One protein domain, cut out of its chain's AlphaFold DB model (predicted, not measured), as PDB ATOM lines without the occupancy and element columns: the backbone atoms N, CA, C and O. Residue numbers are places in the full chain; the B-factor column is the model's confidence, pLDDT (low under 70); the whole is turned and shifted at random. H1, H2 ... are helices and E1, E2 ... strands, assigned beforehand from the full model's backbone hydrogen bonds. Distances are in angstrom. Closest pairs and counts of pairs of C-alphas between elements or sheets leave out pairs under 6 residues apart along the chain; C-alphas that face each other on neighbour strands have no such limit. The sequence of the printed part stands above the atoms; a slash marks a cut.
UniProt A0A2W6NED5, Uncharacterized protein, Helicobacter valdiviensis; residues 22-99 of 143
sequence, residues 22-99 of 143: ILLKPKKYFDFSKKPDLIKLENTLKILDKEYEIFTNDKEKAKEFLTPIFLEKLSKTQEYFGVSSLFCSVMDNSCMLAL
ATOM      1  N   ILE A  22     -35.718 -48.162 -50.600       84.25
ATOM      2  CA  ILE A  22     -36.123 -47.585 -49.310       84.25
ATOM      3  C   ILE A  22     -35.337 -48.271 -48.209       84.25
ATOM      4  O   ILE A  22     -35.395 -49.486 -48.083       84.25
ATOM      5  N   LEU A  23     -34.676 -47.494 -47.360       84.94
ATOM      6  CA  LEU A  23     -34.056 -47.966 -46.132       84.94
ATOM      7  C   LEU A  23     -34.718 -47.287 -44.936       84.94
ATOM      8  O   LEU A  23     -34.607 -46.077 -44.751       84.94
ATOM      9  N   LEU A  24     -35.372 -48.084 -44.103       85.56
ATOM     10  CA  LEU A  24     -35.984 -47.686 -42.845       85.56
ATOM     11  C   LEU A  24     -35.144 -48.255 -41.703       85.56
ATOM     12  O   LEU A  24     -34.950 -49.469 -41.598       85.56
ATOM     13  N   LYS A  25     -34.639 -47.369 -40.842       83.12
ATOM     14  CA  LYS A  25     -33.800 -47.737 -39.695       83.12
ATOM     15  C   LYS A  25     -34.174 -46.938 -38.452       83.12
ATOM     16  O   LYS A  25     -34.597 -45.790 -38.583       83.12
ATOM     17  N   PRO A  26     -33.948 -47.451 -37.238       81.12
ATOM     18  CA  PRO A  26     -34.108 -46.631 -36.049       81.12
ATOM     19  C   PRO A  26     -32.959 -45.608 -35.952       81.12
ATOM     20  O   PRO A  26     -31.802 -45.905 -36.256       81.12
ATOM     21  N   LYS A  27     -33.267 -44.387 -35.503       77.00
ATOM     22  CA  LYS A  27     -32.361 -43.220 -35.517       77.00
ATOM     23  C   LYS A  27     -31.033 -43.435 -34.780       77.00
ATOM     24  O   LYS A  27     -30.010 -42.907 -35.190       77.00
ATOM     25  N   LYS A  28     -31.034 -44.245 -33.715       73.56
ATOM     26  CA  LYS A  28     -29.843 -44.545 -32.893       73.56
ATOM     27  C   LYS A  28     -28.896 -45.595 -33.499       73.56
ATOM     28  O   LYS A  28     -27.875 -45.895 -32.889       73.56
ATOM     29  N   TYR A  29     -29.229 -46.174 -34.651       64.69
ATOM     30  CA  TYR A  29     -28.428 -47.212 -35.310       64.69
ATOM     31  C   TYR A  29     -27.714 -46.660 -36.546       64.69
ATOM     32  O   TYR A  29     -28.206 -45.692 -37.114       64.69
ATOM     33  N   PHE A  30     -26.578 -47.280 -36.918       63.62
ATOM     34  CA  PHE A  30     -25.688 -47.018 -38.070       63.62
ATOM     35  C   PHE A  30     -25.984 -45.761 -38.906       63.62
ATOM     36  O   PHE A  30     -27.053 -45.611 -39.497       63.62
ATOM     37  N   ASP A  31     -24.996 -44.879 -39.027       64.50
ATOM     38  CA  ASP A  31     -25.113 -43.695 -39.869       64.50
ATOM     39  C   ASP A  31     -24.943 -44.045 -41.360       64.50
ATOM     40  O   ASP A  31     -23.837 -44.303 -41.837       64.50
ATOM     41  N   PHE A  32     -26.061 -44.060 -42.091       60.91
ATOM     42  CA  PHE A  32     -26.098 -44.270 -43.543       60.91
ATOM     43  C   PHE A  32     -26.016 -42.958 -44.337       60.91
ATOM     44  O   PHE A  32     -26.066 -43.004 -45.565       60.91
ATOM     45  N   SER A  33     -25.831 -41.805 -43.677       56.56
ATOM     46  CA  SER A  33     -25.644 -40.504 -44.343       56.56
ATOM     47  C   SER A  33     -24.472 -40.482 -45.332       56.56
ATOM     48  O   SER A  33     -24.425 -39.642 -46.224       56.56
ATOM     49  N   LYS A  34     -23.543 -41.440 -45.215       58.44
ATOM     50  CA  LYS A  34     -22.395 -41.608 -46.115       58.44
ATOM     51  C   LYS A  34     -22.741 -42.209 -47.482       58.44
ATOM     52  O   LYS A  34     -21.836 -42.341 -48.299       58.44
ATOM     53  N   LYS A  35     -23.997 -42.593 -47.741       63.03
ATOM     54  CA  LYS A  35     -24.471 -42.926 -49.093       63.03
ATOM     55  C   LYS A  35     -25.016 -41.649 -49.755       63.03
ATOM     56  O   LYS A  35     -26.146 -41.275 -49.447       63.03
ATOM     57  N   PRO A  36     -24.241 -40.982 -50.633       59.22
ATOM     58  CA  PRO A  36     -24.584 -39.660 -51.165       59.22
ATOM     59  C   PRO A  36     -25.849 -39.652 -52.035       59.22
ATOM     60  O   PRO A  36     -26.482 -38.609 -52.169       59.22
ATOM     61  N   ASP A  37     -26.252 -40.805 -52.569       72.56
ATOM     62  CA  ASP A  37     -27.360 -40.906 -53.529       72.56
ATOM     63  C   ASP A  37     -28.740 -41.067 -52.868       72.56
ATOM     64  O   ASP A  37     -29.748 -41.224 -53.557       72.56
ATOM     65  N   LEU A  38     -28.808 -41.069 -51.531       76.56
ATOM     66  CA  LEU A  38     -30.049 -41.299 -50.799       76.56
ATOM     67  C   LEU A  38     -30.559 -40.037 -50.107       76.56
ATOM     68  O   LEU A  38     -29.893 -39.414 -49.283       76.56
ATOM     69  N   ILE A  39     -31.815 -39.721 -50.389       84.25
ATOM     70  CA  ILE A  39     -32.567 -38.625 -49.800       84.25
ATOM     71  C   ILE A  39     -33.136 -39.093 -48.464       84.25
ATOM     72  O   ILE A  39     -33.892 -40.065 -48.396       84.25
ATOM     73  N   LYS A  40     -32.816 -38.372 -47.390       84.81
ATOM     74  CA  LYS A  40     -33.454 -38.570 -46.087       84.81
ATOM     75  C   LYS A  40     -34.847 -37.942 -46.091       84.81
ATOM     76  O   LYS A  40     -34.992 -36.749 -46.351       84.81
ATOM     77  N   LEU A  41     -35.873 -38.724 -45.770       81.19
ATOM     78  CA  LEU A  41     -37.216 -38.205 -45.532       81.19
ATOM     79  C   LEU A  41     -37.361 -37.828 -44.059       81.19
ATOM     80  O   LEU A  41     -37.225 -38.670 -43.171       81.19
ATOM     81  N   GLU A  42     -37.679 -36.564 -43.802       63.75
ATOM     82  CA  GLU A  42     -38.097 -36.105 -42.481       63.75
ATOM     83  C   GLU A  42     -39.534 -36.560 -42.229       63.75
ATOM     84  O   GLU A  42     -40.489 -35.826 -42.465       63.75
ATOM     85  N   ASN A  43     -39.702 -37.814 -41.813       62.75
ATOM     86  CA  ASN A  43     -41.006 -38.342 -41.440       62.75
ATOM     87  C   ASN A  43     -40.906 -39.075 -40.107       62.75
ATOM     88  O   ASN A  43     -40.117 -40.004 -39.947       62.75
ATOM     89  N   THR A  44     -41.727 -38.665 -39.141       56.12
ATOM     90  CA  THR A  44     -41.876 -39.396 -37.882       56.12
ATOM     91  C   THR A  44     -42.855 -40.543 -38.109       56.12
ATOM     92  O   THR A  44     -44.057 -40.337 -38.269       56.12
ATOM     93  N   LEU A  45     -42.349 -41.778 -38.144       65.31
ATOM     94  CA  LEU A  45     -43.194 -42.973 -38.193       65.31
ATOM     95  C   LEU A  45     -43.826 -43.210 -36.818       65.31
ATOM     96  O   LEU A  45     -43.365 -44.044 -36.047       65.31
ATOM     97  N   LYS A  46     -44.892 -42.462 -36.511       61.44
ATOM     98  CA  LYS A  46     -45.607 -42.545 -35.225       61.44
ATOM     99  C   LYS A  46     -46.096 -43.961 -34.887       61.44
ATOM    100  O   LYS A  46     -46.193 -44.290 -33.719       61.44
ATOM    101  N   ILE A  47     -46.375 -44.782 -35.903       67.00
ATOM    102  CA  ILE A  47     -46.922 -46.147 -35.778       67.00
ATOM    103  C   ILE A  47     -45.900 -47.157 -35.213       67.00
ATOM    104  O   ILE A  47     -46.282 -48.241 -34.786       67.00
ATOM    105  N   LEU A  48     -44.604 -46.826 -35.208       68.31
ATOM    106  CA  LEU A  48     -43.538 -47.752 -34.800       68.31
ATOM    107  C   LEU A  48     -42.921 -47.414 -33.428       68.31
ATOM    108  O   LEU A  48     -41.820 -47.887 -33.143       68.31
ATOM    109  N   ASP A  49     -43.571 -46.562 -32.621       65.12
ATOM    110  CA  ASP A  49     -43.197 -46.137 -31.248       65.12
ATOM    111  C   ASP A  49     -41.743 -45.655 -31.033       65.12
ATOM    112  O   ASP A  49     -41.309 -45.364 -29.915       65.12
ATOM    113  N   LYS A  50     -40.959 -45.529 -32.105       68.50
ATOM    114  CA  LYS A  50     -39.563 -45.092 -32.110       68.50
ATOM    115  C   LYS A  50     -39.321 -44.100 -33.234       68.50
ATOM    116  O   LYS A  50     -39.990 -44.101 -34.264       68.50
ATOM    117  N   GLU A  51     -38.295 -43.275 -33.055       77.25
ATOM    118  CA  GLU A  51     -37.815 -42.406 -34.123       77.25
ATOM    119  C   GLU A  51     -37.105 -43.250 -35.187       77.25
ATOM    120  O   GLU A  51     -35.992 -43.743 -34.977       77.25
ATOM    121  N   TYR A  52     -37.775 -43.423 -36.322       81.94
ATOM    122  CA  TYR A  52     -37.214 -44.024 -37.523       81.94
ATOM    123  C   TYR A  52     -36.729 -42.948 -38.485       81.94
ATOM    124  O   TYR A  52     -37.339 -41.891 -38.623       81.94
ATOM    125  N   GLU A  53     -35.631 -43.248 -39.159       84.56
ATOM    126  CA  GLU A  53     -35.135 -42.492 -40.296       84.56
ATOM    127  C   GLU A  53     -35.378 -43.302 -41.562       84.56
ATOM    128  O   GLU A  53     -35.201 -44.525 -41.575       84.56
ATOM    129  N   ILE A  54     -35.777 -42.602 -42.617       85.62
ATOM    130  CA  ILE A  54     -36.093 -43.196 -43.908       85.62
ATOM    131  C   ILE A  54     -35.173 -42.570 -44.943       85.62
ATOM    132  O   ILE A  54     -35.098 -41.346 -45.044       85.62
ATOM    133  N   PHE A  55     -34.496 -43.410 -45.711       87.38
ATOM    134  CA  PHE A  55     -33.629 -43.017 -46.812       87.38
ATOM    135  C   PHE A  55     -34.176 -43.622 -48.096       87.38
ATOM    136  O   PHE A  55     -34.548 -44.793 -48.106       87.38
ATOM    137  N   THR A  56     -34.244 -42.837 -49.164       87.81
ATOM    138  CA  THR A  56     -34.782 -43.287 -50.449       87.81
ATOM    139  C   THR A  56     -34.061 -42.637 -51.619       87.81
ATOM    140  O   THR A  56     -33.566 -41.522 -51.486       87.81
ATOM    141  N   ASN A  57     -34.018 -43.301 -52.768       87.62
ATOM    142  CA  ASN A  57     -33.593 -42.684 -54.027       87.62
ATOM    143  C   ASN A  57     -34.727 -41.887 -54.711       87.62
ATOM    144  O   ASN A  57     -34.458 -41.028 -55.543       87.62
ATOM    145  N   ASP A  58     -35.987 -42.138 -54.341       86.38
ATOM    146  CA  ASP A  58     -37.171 -41.471 -54.892       86.38
ATOM    147  C   ASP A  58     -38.176 -41.156 -53.772       86.38
ATOM    148  O   ASP A  58     -38.722 -42.047 -53.107       86.38
ATOM    149  N   LYS A  59     -38.411 -39.863 -53.527       85.12
ATOM    150  CA  LYS A  59     -39.287 -39.386 -52.447       85.12
ATOM    151  C   LYS A  59     -40.761 -39.680 -52.707       85.12
ATOM    152  O   LYS A  59     -41.474 -39.998 -51.755       85.12
ATOM    153  N   GLU A  60     -41.228 -39.549 -53.944       84.38
ATOM    154  CA  GLU A  60     -42.651 -39.701 -54.251       84.38
ATOM    155  C   GLU A  60     -43.030 -41.183 -54.277       84.38
ATOM    156  O   GLU A  60     -43.962 -41.583 -53.577       84.38
ATOM    157  N   LYS A  61     -42.218 -42.037 -54.919       82.75
ATOM    158  CA  LYS A  61     -42.419 -43.496 -54.865       82.75
ATOM    159  C   LYS A  61     -42.348 -44.045 -53.437       82.75
ATOM    160  O   LYS A  61     -43.122 -44.935 -53.082       82.75
ATOM    161  N   ALA A  62     -41.458 -43.512 -52.596       84.38
ATOM    162  CA  ALA A  62     -41.367 -43.939 -51.202       84.38
ATOM    163  C   ALA A  62     -42.619 -43.590 -50.391       84.38
ATOM    164  O   ALA A  62     -43.069 -44.414 -49.598       84.38
ATOM    165  N   LYS A  63     -43.218 -42.410 -50.591       82.69
ATOM    166  CA  LYS A  63     -44.480 -42.047 -49.924       82.69
ATOM    167  C   LYS A  63     -45.638 -42.939 -50.361       82.69
ATOM    168  O   LYS A  63     -46.436 -43.331 -49.517       82.69
ATOM    169  N   GLU A  64     -45.716 -43.271 -51.650       82.75
ATOM    170  CA  GLU A  64     -46.718 -44.210 -52.167       82.75
ATOM    171  C   GLU A  64     -46.561 -45.607 -51.558       82.75
ATOM    172  O   GLU A  64     -47.551 -46.298 -51.332       82.75
ATOM    173  N   PHE A  65     -45.324 -46.027 -51.290       82.25
ATOM    174  CA  PHE A  65     -45.031 -47.323 -50.689       82.25
ATOM    175  C   PHE A  65     -45.298 -47.353 -49.175       82.25
ATOM    176  O   PHE A  65     -45.868 -48.315 -48.655       82.25
ATOM    177  N   LEU A  66     -44.922 -46.289 -48.460       82.62
ATOM    178  CA  LEU A  66     -45.041 -46.145 -47.002       82.62
ATOM    179  C   LEU A  66     -46.475 -45.823 -46.559       82.62
ATOM    180  O   LEU A  66     -46.736 -44.873 -45.819       82.62
ATOM    181  N   THR A  67     -47.415 -46.645 -47.010       83.56
ATOM    182  CA  THR A  67     -48.823 -46.562 -46.630       83.56
ATOM    183  C   THR A  67     -49.024 -46.925 -45.154       83.56
ATOM    184  O   THR A  67     -48.248 -47.708 -44.594       83.56
ATOM    185  N   PRO A  68     -50.107 -46.443 -44.513       83.25
ATOM    186  CA  PRO A  68     -50.464 -46.862 -43.159       83.25
ATOM    187  C   PRO A  68     -50.558 -48.387 -43.004       83.25
ATOM    188  O   PRO A  68     -50.081 -48.925 -42.012       83.25
ATOM    189  N   ILE A  69     -51.084 -49.085 -44.019       82.62
ATOM    190  CA  ILE A  69     -51.209 -50.552 -44.034       82.62
ATOM    191  C   ILE A  69     -49.831 -51.224 -43.986       82.62
ATOM    192  O   ILE A  69     -49.628 -52.180 -43.241       82.62
ATOM    193  N   PHE A  70     -48.869 -50.736 -44.774       84.06
ATOM    194  CA  PHE A  70     -47.508 -51.270 -44.758       84.06
ATOM    195  C   PHE A  70     -46.833 -51.052 -43.395       84.06
ATOM    196  O   PHE A  70     -46.237 -51.974 -42.840       84.06
ATOM    197  N   LEU A  71     -46.982 -49.856 -42.821       85.12
ATOM    198  CA  LEU A  71     -46.437 -49.531 -41.501       85.12
ATOM    199  C   LEU A  71     -47.071 -50.369 -40.383       85.12
ATOM    200  O   LEU A  71     -46.369 -50.802 -39.472       85.12
ATOM    201  N   GLU A  72     -48.370 -50.651 -40.467       84.62
ATOM    202  CA  GLU A  72     -49.058 -51.542 -39.531       84.62
ATOM    203  C   GLU A  72     -48.529 -52.981 -39.631       84.62
ATOM    204  O   GLU A  72     -48.286 -53.622 -38.610       84.62
ATOM    205  N   LYS A  73     -48.274 -53.485 -40.849       85.31
ATOM    206  CA  LYS A  73     -47.637 -54.800 -41.055       85.31
ATOM    207  C   LYS A  73     -46.237 -54.858 -40.435       85.31
ATOM    208  O   LYS A  73     -45.895 -55.855 -39.796       85.31
ATOM    209  N   LEU A  74     -45.439 -53.798 -40.584       85.38
ATOM    210  CA  LEU A  74     -44.137 -53.690 -39.918       85.38
ATOM    211  C   LEU A  74     -44.275 -53.701 -38.390       85.38
ATOM    212  O   LEU A  74     -43.552 -54.444 -37.731       85.38
ATOM    213  N   SER A  75     -45.221 -52.940 -37.833       85.00
ATOM    214  CA  SER A  75     -45.480 -52.892 -36.386       85.00
ATOM    215  C   SER A  75     -45.887 -54.265 -35.832       85.00
ATOM    216  O   SER A  75     -45.252 -54.780 -34.912       85.00
ATOM    217  N   LYS A  76     -46.828 -54.951 -36.493       85.62
ATOM    218  CA  LYS A  76     -47.222 -56.331 -36.158       85.62
ATOM    219  C   LYS A  76     -46.052 -57.314 -36.218       85.62
ATOM    220  O   LYS A  76     -45.976 -58.231 -35.409       85.62
ATOM    221  N   THR A  77     -45.124 -57.122 -37.157       83.25
ATOM    222  CA  THR A  77     -43.912 -57.947 -37.243       83.25
ATOM    223  C   THR A  77     -43.009 -57.721 -36.026       83.25
ATOM    224  O   THR A  77     -42.520 -58.685 -35.443       83.25
ATOM    225  N   GLN A  78     -42.823 -56.474 -35.580       82.25
ATOM    226  CA  GLN A  78     -42.069 -56.192 -34.348       82.25
ATOM    227  C   GLN A  78     -42.692 -56.869 -33.132       82.25
ATOM    228  O   GLN A  78     -41.975 -57.506 -32.360       82.25
ATOM    229  N   GLU A  79     -44.015 -56.755 -32.998       84.12
ATOM    230  CA  GLU A  79     -44.777 -57.363 -31.910       84.12
ATOM    231  C   GLU A  79     -44.639 -58.890 -31.920       84.12
ATOM    232  O   GLU A  79     -44.253 -59.481 -30.912       84.12
ATOM    233  N   TYR A  80     -44.861 -59.523 -33.077       81.88
ATOM    234  CA  TYR A  80     -44.804 -60.976 -33.232       81.88
ATOM    235  C   TYR A  80     -43.437 -61.558 -32.855       81.88
ATOM    236  O   TYR A  80     -43.350 -62.552 -32.132       81.88
ATOM    237  N   PHE A  81     -42.353 -60.926 -33.312       78.69
ATOM    238  CA  PHE A  81     -40.996 -61.366 -32.992       78.69
ATOM    239  C   PHE A  81     -40.512 -60.873 -31.618       78.69
ATOM    240  O   PHE A  81     -39.446 -61.292 -31.157       78.69
ATOM    241  N   GLY A  82     -41.283 -60.022 -30.935       79.38
ATOM    242  CA  GLY A  82     -40.928 -59.447 -29.639       79.38
ATOM    243  C   GLY A  82     -39.642 -58.619 -29.688       79.38
ATOM    244  O   GLY A  82     -38.876 -58.614 -28.722       79.38
ATOM    245  N   VAL A  83     -39.364 -57.966 -30.822       80.31
ATOM    246  CA  VAL A  83     -38.142 -57.176 -31.024       80.31
ATOM    247  C   VAL A  83     -38.411 -55.695 -30.816       80.31
ATOM    248  O   VAL A  83     -39.424 -55.153 -31.243       80.31
ATOM    249  N   SER A  84     -37.464 -55.000 -30.187       79.50
ATOM    250  CA  SER A  84     -37.638 -53.572 -29.895       79.50
ATOM    251  C   SER A  84     -37.442 -52.672 -31.120       79.50
ATOM    252  O   SER A  84     -37.770 -51.489 -31.082       79.50
ATOM    253  N   SER A  85     -36.815 -53.167 -32.180       79.44
ATOM    254  CA  SER A  85     -36.541 -52.409 -33.399       79.44
ATOM    255  C   SER A  85     -36.471 -53.353 -34.583       79.44
ATOM    256  O   SER A  85     -36.112 -54.511 -34.403       79.44
ATOM    257  N   LEU A  86     -36.752 -52.841 -35.779       83.19
ATOM    258  CA  LEU A  86     -36.461 -53.529 -37.034       83.19
ATOM    259  C   LEU A  86     -35.740 -52.594 -37.994       83.19
ATOM    260  O   LEU A  86     -35.824 -51.376 -37.872       83.19
ATOM    261  N   PHE A  87     -35.058 -53.174 -38.963       84.38
ATOM    262  CA  PHE A  87     -34.610 -52.504 -40.168       84.38
ATOM    263  C   PHE A  87     -35.426 -53.061 -41.326       84.38
ATOM    264  O   PHE A  87     -35.769 -54.243 -41.332       84.38
ATOM    265  N   CYS A  88     -35.749 -52.213 -42.291       85.25
ATOM    266  CA  CYS A  88     -36.457 -52.617 -43.493       85.25
ATOM    267  C   CYS A  88     -35.741 -52.015 -44.698       85.25
ATOM    268  O   CYS A  88     -35.498 -50.811 -44.732       85.25
ATOM    269  N   SER A  89     -35.406 -52.853 -45.672       82.50
ATOM    270  CA  SER A  89     -34.843 -52.444 -46.951       82.50
ATOM    271  C   SER A  89     -35.747 -52.937 -48.065       82.50
ATOM    272  O   SER A  89     -35.981 -54.135 -48.177       82.50
ATOM    273  N   VAL A  90     -36.222 -52.028 -48.902       81.06
ATOM    274  CA  VAL A  90     -36.975 -52.356 -50.111       81.06
ATOM    275  C   VAL A  90     -36.075 -52.077 -51.295       81.06
ATOM    276  O   VAL A  90     -35.473 -51.006 -51.355       81.06
ATOM    277  N   MET A  91     -35.947 -53.053 -52.183       74.38
ATOM    278  CA  MET A  91     -35.217 -52.920 -53.435       74.38
ATOM    279  C   MET A  91     -35.923 -53.766 -54.487       74.38
ATOM    280  O   MET A  91     -36.142 -54.964 -54.274       74.38
ATOM    281  N   ASP A  92     -36.299 -53.120 -55.587       68.88
ATOM    282  CA  ASP A  92     -37.082 -53.709 -56.674       68.88
ATOM    283  C   ASP A  92     -38.361 -54.379 -56.141       68.88
ATOM    284  O   ASP A  92     -39.217 -53.723 -55.543       68.88
ATOM    285  N   ASN A  93     -38.455 -55.704 -56.287       67.81
ATOM    286  CA  ASN A  93     -39.597 -56.510 -55.871       67.81
ATOM    287  C   ASN A  93     -39.385 -57.206 -54.519       67.81
ATOM    288  O   ASN A  93     -40.079 -58.169 -54.208       67.81
ATOM    289  N   SER A  94     -38.404 -56.774 -53.725       66.38
ATOM    290  CA  SER A  94     -38.046 -57.430 -52.468       66.38
ATOM    291  C   SER A  94     -38.105 -56.462 -51.289       66.38
ATOM    292  O   SER A  94     -37.735 -55.294 -51.397       66.38
ATOM    293  N   CYS A  95     -38.577 -56.959 -50.146       75.25
ATOM    294  CA  CYS A  95     -38.622 -56.232 -48.882       75.25
ATOM    295  C   CYS A  95     -37.908 -57.062 -47.821       75.25
ATOM    296  O   CYS A  95     -38.496 -57.965 -47.234       75.25
ATOM    297  N   MET A  96     -36.637 -56.752 -47.591       77.88
ATOM    298  CA  MET A  96     -35.810 -57.392 -46.584       77.88
ATOM    299  C   MET A  96     -36.063 -56.757 -45.222       77.88
ATOM    300  O   MET A  96     -35.919 -55.546 -45.048       77.88
ATOM    301  N   LEU A  97     -36.371 -57.587 -44.233       80.94
ATOM    302  CA  LEU A  97     -36.406 -57.184 -42.835       80.94
ATOM    303  C   LEU A  97     -35.105 -57.595 -42.148       80.94
ATOM    304  O   LEU A  97     -34.423 -58.528 -42.554       80.94
ATOM    305  N   ALA A  98     -34.728 -56.858 -41.119       79.00
ATOM    306  CA  ALA A  98     -33.584 -57.176 -40.286       79.00
ATOM    307  C   ALA A  98     -34.001 -56.929 -38.837       79.00
ATOM    308  O   ALA A  98     -34.312 -55.804 -38.442       79.00
ATOM    309  N   LEU A  99     -34.084 -58.006 -38.059       79.81
ATOM    310  CA  LEU A  99     -34.665 -58.011 -36.721       79.81
ATOM    311  C   LEU A  99     -33.549 -58.256 -35.700       79.81
ATOM    312  O   LEU A  99     -33.154 -59.400 -35.526       79.81
TER     313      LEU A  99
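This is residues 22 to 99 of the 143 residues of an uncharacterized protein of Helicobacter valdiviensis (UniProt A0A2W6NED5). One twisted sheet of five strands stands as a wall; H1 packs on one of its faces, near E2, E3 and E1, and H2 follows on that same side, a little off the sheet. On the side away from the helices, the long link of residues 27 to 38 loops out. The printed part has 78 residues, with five named strands and two named helices in the order E1, E2, E3, H1, H2, E4, E5. The sheet's order is E2, E3, E1, E4, E5, antiparallel throughout, and the class is mixed, helices and strands. The whole is compact, with a radius of gyration of the C-alphas of 11.9 A and spans of 34 by 25 by 22 A.

E1, residues 22 to 26, begins at C-alpha 22 (-36.123, -47.585, -49.310) and is 13.4 A long. E2 is residues 39 to 41, and E3, residues 52 to 56, is 13.2 A long. H1 is residues 59 to 65, 10.0 A long. H2, residues 68 to 81, is the longest helix at 20.1 A, from C-alpha 68 at (-50.464, -46.862, -43.159). E4, residues 87 to 91, is 13.3 A long, and E5, residues 94 to 98, is 13.0 A long and ends at C-alpha 98 (-33.584, -57.176, -40.286).

E1 is an inner strand, antiparallel to E3 at 161 degrees, with N 23 and O 55 at 2.8 A, and to E4 at 175 degrees, with N 24 and O 88 at 2.8 A. E2 and E3 form a hairpin, with N 39 and O 56 at 2.7 A. E4 and E5 form another, with N 89 and O 96 at 2.8 A. The edge strands are E2 and E5, and from edge to edge the strands' lines turn by 68 degrees. H1 is on the sheet at a height of 9.2 A, over E3; it runs across the strands, only just, at 62 degrees to E3 on the local plane. The closest C-alphas of H1 and E3 are those of Ala 62 and Thr 56, 6.7 A apart. H2 is not on the sheet, but only just, with 4 pairs of C-alphas within 10 A; H1 and H2 meet only through their link. E3, H1, H2 and E4 form a split strand-helix-strand unit, two strands running the same way with helices between and E1 between them in the sheet; its crossover is left-handed. In both helices every O i to N i+4 pair is within hydrogen-bond range.

The two C-alphas farthest apart, those of Pro 36 and Tyr 80, are 34.4 A from each other. The printed part has no cut. The link from E1 to E2, 12 residues, is long; that from E2 to E3 is short but not tight, and the others are tight. Mean pLDDT of the printed part is 77.5, with residues 29 to 36, 42 to 50 and 92 to 94, of which 94 belongs to E5, under 70.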